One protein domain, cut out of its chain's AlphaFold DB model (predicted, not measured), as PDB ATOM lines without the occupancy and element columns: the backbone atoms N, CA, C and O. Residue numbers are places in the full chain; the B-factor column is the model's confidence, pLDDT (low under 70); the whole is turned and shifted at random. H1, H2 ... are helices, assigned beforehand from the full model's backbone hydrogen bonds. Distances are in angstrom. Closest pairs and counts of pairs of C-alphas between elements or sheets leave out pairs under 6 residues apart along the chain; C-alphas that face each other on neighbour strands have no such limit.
ATOM      1  N   SER A  10      16.731   2.493  24.057       88.81
ATOM      2  CA  SER A  10      16.920   3.925  23.793       88.81
ATOM      3  C   SER A  10      16.942   4.240  22.294       88.81
ATOM      4  O   SER A  10      16.376   5.242  21.867       88.81
ATOM      5  N   SER A  11      17.548   3.368  21.483       89.31
ATOM      6  CA  SER A  11      17.580   3.516  20.025       89.31
ATOM      7  C   SER A  11      16.200   3.292  19.408       89.31
ATOM      8  O   SER A  11      15.791   4.054  18.540       89.31
ATOM      9  N   LEU A  12      15.447   2.297  19.895       90.94
ATOM     10  CA  LEU A  12      14.071   2.048  19.454       90.94
ATOM     11  C   LEU A  12      13.132   3.207  19.817       90.94
ATOM     12  O   LEU A  12      12.313   3.603  18.992       90.94
ATOM     13  N   ALA A  13      13.266   3.769  21.023       93.12
ATOM     14  CA  ALA A  13      12.507   4.944  21.448       93.12
ATOM     15  C   ALA A  13      12.816   6.148  20.547       93.12
ATOM     16  O   ALA A  13      11.896   6.761  20.014       93.12
ATOM     17  N   SER A  14      14.102   6.403  20.281       93.56
ATOM     18  CA  SER A  14      14.528   7.474  19.375       93.56
ATOM     19  C   SER A  14      13.984   7.299  17.953       93.56
ATOM     20  O   SER A  14      13.501   8.267  17.369       93.56
ATOM     21  N   TRP A  15      13.999   6.083  17.396       93.62
ATOM     22  CA  TRP A  15      13.409   5.820  16.079       93.62
ATOM     23  C   TRP A  15      11.896   5.998  16.074       93.62
ATOM     24  O   TRP A  15      11.353   6.565  15.134       93.62
ATOM     25  N   ASN A  16      11.208   5.549  17.120       93.94
ATOM     26  CA  ASN A  16       9.771   5.741  17.246       93.94
ATOM     27  C   ASN A  16       9.404   7.228  17.344       93.94
ATOM     28  O   ASN A  16       8.437   7.650  16.716       93.94
ATOM     29  N   ASP A  17      10.176   8.027  18.077       95.12
ATOM     30  CA  ASP A  17       9.954   9.471  18.169       95.12
ATOM     31  C   ASP A  17      10.219  10.163  16.823       95.12
ATOM     32  O   ASP A  17       9.412  10.986  16.386       95.12
ATOM     33  N   ALA A  18      11.272   9.756  16.103       94.38
ATOM     34  CA  ALA A  18      11.542  10.230  14.746       94.38
ATOM     35  C   ALA A  18      10.402   9.873  13.773       94.38
ATOM     36  O   ALA A  18       9.905  10.741  13.058       94.38
ATOM     37  N   LEU A  19       9.921   8.628  13.792       94.62
ATOM     38  CA  LEU A  19       8.813   8.157  12.954       94.62
ATOM     39  C   LEU A  19       7.484   8.844  13.299       94.62
ATOM     40  O   LEU A  19       6.699   9.154  12.408       94.62
ATOM     41  N   LYS A  20       7.236   9.138  14.582       94.31
ATOM     42  CA  LYS A  20       6.062   9.908  15.013       94.31
ATOM     43  C   LYS A  20       6.095  11.353  14.536       94.31
ATOM     44  O   LYS A  20       5.035  11.955  14.456       94.31
ATOM     45  N   SER A  21       7.261  11.919  14.235       94.94
ATOM     46  CA  SER A  21       7.353  13.295  13.735       94.94
ATOM     47  C   SER A  21       6.994  13.436  12.247       94.94
ATOM     48  O   SER A  21       6.646  14.531  11.812       94.94
ATOM     49  N   ASP A  22       7.007  12.341  11.478       96.69
ATOM     50  CA  ASP A  22       6.692  12.338  10.045       96.69
ATOM     51  C   ASP A  22       5.196  12.095   9.777       96.69
ATOM     52  O   ASP A  22       4.633  11.058  10.133       96.69
ATOM     53  N   LEU A  23       4.543  13.044   9.098       96.75
ATOM     54  CA  LEU A  23       3.105  12.982   8.805       96.75
ATOM     55  C   LEU A  23       2.734  11.803   7.894       96.75
ATOM     56  O   LEU A  23       1.676  11.198   8.083       96.75
ATOM     57  N   ASN A  24       3.597  11.443   6.939       96.19
ATOM     58  CA  ASN A  24       3.344  10.305   6.052       96.19
ATOM     59  C   ASN A  24       3.350   8.991   6.837       96.19
ATOM     60  O   ASN A  24       2.478   8.145   6.644       96.19
ATOM     61  N   THR A  25       4.288   8.849   7.768       96.06
ATOM     62  CA  THR A  25       4.369   7.706   8.674       96.06
ATOM     63  C   THR A  25       3.167   7.646   9.611       96.06
ATOM     64  O   THR A  25       2.604   6.568   9.798       96.06
ATOM     65  N   GLN A  26       2.708   8.776  10.159       96.12
ATOM     66  CA  GLN A  26       1.489   8.816  10.978       96.12
ATOM     67  C   GLN A  26       0.247   8.366  10.191       96.12
ATOM     68  O   GLN A  26      -0.543   7.552  10.685       96.12
ATOM     69  N   LEU A  27       0.085   8.859   8.958       96.88
ATOM     70  CA  LEU A  27      -1.011   8.470   8.072       96.88
ATOM     71  C   LEU A  27      -0.931   6.979   7.723       96.88
ATOM     72  O   LEU A  27      -1.897   6.244   7.933       96.88
ATOM     73  N   GLY A  28       0.232   6.520   7.256       96.06
ATOM     74  CA  GLY A  28       0.473   5.123   6.906       96.06
ATOM     75  C   GLY A  28       0.214   4.183   8.082       96.06
ATOM     76  O   GLY A  28      -0.500   3.195   7.931       96.06
ATOM     77  N   ALA A  29       0.699   4.522   9.278       95.12
ATOM     78  CA  ALA A  29       0.455   3.739  10.485       95.12
ATOM     79  C   ALA A  29      -1.033   3.688  10.866       95.12
ATOM     80  O   ALA A  29      -1.503   2.650  11.321       95.12
ATOM     81  N   SER A  30      -1.783   4.777  10.679       95.81
ATOM     82  CA  SER A  30      -3.221   4.814  10.981       95.81
ATOM     83  C   SER A  30      -4.028   3.938  10.016       95.81
ATOM     84  O   SER A  30      -4.894   3.169  10.438       95.81
ATOM     85  N   VAL A  31      -3.699   3.997   8.722       97.31
ATOM     86  CA  VAL A  31      -4.370   3.218   7.672       97.31
ATOM     87  C   VAL A  31      -4.012   1.731   7.770       97.31
ATOM     88  O   VAL A  31      -4.909   0.892   7.839       97.31
ATOM     89  N   LEU A  32      -2.722   1.388   7.848       97.19
ATOM     90  CA  LEU A  32      -2.238  -0.002   7.840       97.19
ATOM     91  C   LEU A  32      -2.542  -0.775   9.133       97.19
ATOM     92  O   LEU A  32      -2.412  -1.995   9.163       97.19
ATOM     93  N   ARG A  33      -2.964  -0.093  10.205       96.06
ATOM     94  CA  ARG A  33      -3.534  -0.745  11.399       96.06
ATOM     95  C   ARG A  33      -4.966  -1.230  11.190       96.06
ATOM     96  O   ARG A  33      -5.408  -2.110  11.921       96.06
ATOM     97  N   THR A  34      -5.683  -0.627  10.247       96.62
ATOM     98  CA  THR A  34      -7.128  -0.819  10.072       96.62
ATOM     99  C   THR A  34      -7.447  -1.657   8.836       96.62
ATOM    100  O   THR A  34      -8.399  -2.432   8.855       96.62
ATOM    101  N   TYR A  35      -6.650  -1.525   7.773       96.88
ATOM    102  CA  TYR A  35      -6.901  -2.148   6.473       96.88
ATOM    103  C   TYR A  35      -5.808  -3.139   6.078       96.88
ATOM    104  O   TYR A  35      -4.657  -3.024   6.502       96.88
ATOM    105  N   ASN A  36      -6.161  -4.086   5.202       97.06
ATOM    106  CA  ASN A  36      -5.170  -4.896   4.507       97.06
ATOM    107  C   ASN A  36      -4.263  -3.983   3.660       97.06
ATOM    108  O   ASN A  36      -4.743  -3.087   2.965       97.06
ATOM    109  N   ALA A  37      -2.950  -4.211   3.712       97.31
ATOM    110  CA  ALA A  37      -1.983  -3.363   3.021       97.31
ATOM    111  C   ALA A  37      -2.158  -3.370   1.492       97.31
ATOM    112  O   ALA A  37      -2.014  -2.324   0.869       97.31
ATOM    113  N   GLU A  38      -2.498  -4.509   0.885       96.06
ATOM    114  CA  GLU A  38      -2.703  -4.607  -0.565       96.06
ATOM    115  C   GLU A  38      -3.906  -3.783  -1.021       96.06
ATOM    116  O   GLU A  38      -3.844  -3.174  -2.083       96.06
ATOM    117  N   GLU A  39      -4.964  -3.707  -0.208       94.94
ATOM    118  CA  GLU A  39      -6.149  -2.885  -0.476       94.94
ATOM    119  C   GLU A  39      -5.873  -1.396  -0.238       94.94
ATOM    120  O   GLU A  39      -6.242  -0.546  -1.049       94.94
ATOM    121  N   ALA A  40      -5.193  -1.076   0.866       96.38
ATOM    122  CA  ALA A  40      -4.880   0.296   1.254       96.38
ATOM    123  C   ALA A  40      -3.910   0.985   0.284       96.38
ATOM    124  O   ALA A  40      -3.977   2.199   0.095       96.38
ATOM    125  N   LEU A  41      -2.998   0.217  -0.314       96.69
ATOM    126  CA  LEU A  41      -1.924   0.733  -1.161       96.69
ATOM    127  C   LEU A  41      -2.256   0.692  -2.661       96.69
ATOM    128  O   LEU A  41      -1.384   0.988  -3.483       96.69
ATOM    129  N   ILE A  42      -3.497   0.365  -3.050       96.38
ATOM    130  CA  ILE A  42      -3.915   0.410  -4.458       96.38
ATOM    131  C   ILE A  42      -3.764   1.836  -4.996       96.38
ATOM    132  O   ILE A  42      -4.491   2.757  -4.621       96.38
ATOM    133  N   ASN A  43      -2.873   2.010  -5.973       96.88
ATOM    134  CA  ASN A  43      -2.810   3.241  -6.748       96.88
ATOM    135  C   ASN A  43      -3.937   3.251  -7.793       96.88
ATOM    136  O   ASN A  43      -3.867   2.577  -8.826       96.88
ATOM    137  N   ARG A  44      -4.977   4.045  -7.527       96.31
ATOM    138  CA  ARG A  44      -6.165   4.152  -8.383       96.31
ATOM    139  C   ARG A  44      -5.849   4.627  -9.805       96.31
ATOM    140  O   ARG A  44      -6.469   4.139 -10.746       96.31
ATOM    141  N   GLU A  45      -4.914   5.558  -9.984       97.06
ATOM    142  CA  GLU A  45      -4.554   6.072 -11.315       97.06
ATOM    143  C   GLU A  45      -3.902   4.981 -12.167       97.06
ATOM    144  O   GLU A  45      -4.291   4.763 -13.318       97.06
ATOM    145  N   VAL A  46      -2.963   4.239 -11.572       96.62
ATOM    146  CA  VAL A  46      -2.312   3.085 -12.206       96.62
ATOM    147  C   VAL A  46      -3.337   1.999 -12.522       96.62
ATOM    148  O   VAL A  46      -3.322   1.447 -13.622       96.62
ATOM    149  N   LEU A  47      -4.259   1.721 -11.595       95.62
ATOM    150  CA  LEU A  47      -5.326   0.745 -11.800       95.62
ATOM    151  C   LEU A  47      -6.203   1.112 -13.003       95.62
ATOM    152  O   LEU A  47      -6.414   0.272 -13.873       95.62
ATOM    153  N   ILE A  48      -6.677   2.359 -13.085       95.81
ATOM    154  CA  ILE A  48      -7.518   2.823 -14.199       95.81
ATOM    155  C   ILE A  48      -6.757   2.705 -15.517       95.81
ATOM    156  O   ILE A  48      -7.266   2.103 -16.464       95.81
ATOM    157  N   LYS A  49      -5.516   3.202 -15.560       95.25
ATOM    158  CA  LYS A  49      -4.671   3.146 -16.758       95.25
ATOM    159  C   LYS A  49      -4.446   1.710 -17.247       95.25
ATOM    160  O   LYS A  49      -4.479   1.468 -18.450       95.25
ATOM    161  N   ASN A  50      -4.276   0.762 -16.328       94.69
ATOM    162  CA  ASN A  50      -3.983  -0.641 -16.638       94.69
ATOM    163  C   ASN A  50      -5.234  -1.543 -16.678       94.69
ATOM    164  O   ASN A  50      -5.120  -2.765 -16.808       94.69
ATOM    165  N   SER A  51      -6.439  -0.975 -16.566       93.81
ATOM    166  CA  SER A  51      -7.684  -1.755 -16.526       93.81
ATOM    167  C   SER A  51      -8.247  -2.112 -17.905       93.81
ATOM    168  O   SER A  51      -9.131  -2.966 -17.980       93.81
TER     169      SER A  51
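What this domain is: This is residues 10 to 51 of the 209 residues of the protein "Bleomycin hydrolase" of [Candida] duobushaemulonis (UniProt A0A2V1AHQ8). The model is a stretched zigzag of four helices strung one after another, with the longest, H1, at one end of the rod, H2 turning off it at a corner, and the short H3 and H4 farther along. There is no common core: residues 10 to 18 of H1 stick out at one end and residues 42 to 51, with H4, stick out at the other. The printed part has 42 residues with four named helices in the order H1, H2, H3, H4 and no named strand, and its class is all helix. The whole is extended, with a radius of gyration of the C-alphas of 14.4 A, and the C-alphas span 47 by 17 by 13 A.

Where its parts are: H1 is the longest helix, residues 10 to 21, and measures 16.7 A from C-alpha 10 at (16.920, 3.925, 23.793) to C-alpha 21 at (7.353, 13.295, 13.735). H2 holds residues 23 to 32 and measures 14.1 A from first to last C-alpha. H3 is four residues, 37 to 40, and measures 5.0 A. H4 holds residues 44 to 49 and measures 8.6 A, ending with C-alpha 49 at (-4.671, 3.146, -16.758).

How they stand to each other: H1 and H2 only just touch, and only at the corner by their link, with 3 pairs of C-alphas within 8 A. H1 touches H2 with residues 19 to 20 alone, and the closest C-alphas of the two helices, those of Leu 19 and Thr 25, are 6.2 A apart. Their lines are about perpendicular, at 83 degrees. H2 and H3 are close but not clearly touching, with 2 pairs of C-alphas within 8 A; the closest C-alphas, those of Val 31 and Ala 40, are 7.1 A apart. H4 touches no helix and is apart from H1, H2 and H3; H1 and H3 are apart too. In H1, H2 and H4 every O i to N i+4 pair is within hydrogen-bond range, while H3 is too short for such a pair and has its 1 pair of O i and N i+3 within range.

The domain as a whole: The outline is a rod, and the two C-alphas farthest apart, those of Ser 10 and Ser 51, are 47.6 A apart. Residues 10 to 18, which belong to H1, stand free, and so do residues 21 to 27, of which 23 to 27 belong to H2, and residues 42 to 51, of which 44 to 49 belong to H4. The links from H1 to H2, from H2 to H3 and from H3 to H4 are tight, with 1, 4 and 3 residues between the helices, and no link is long. The printed part has no cut. The mean pLDDT of the printed part is 95.3, and no printed residue is under 70.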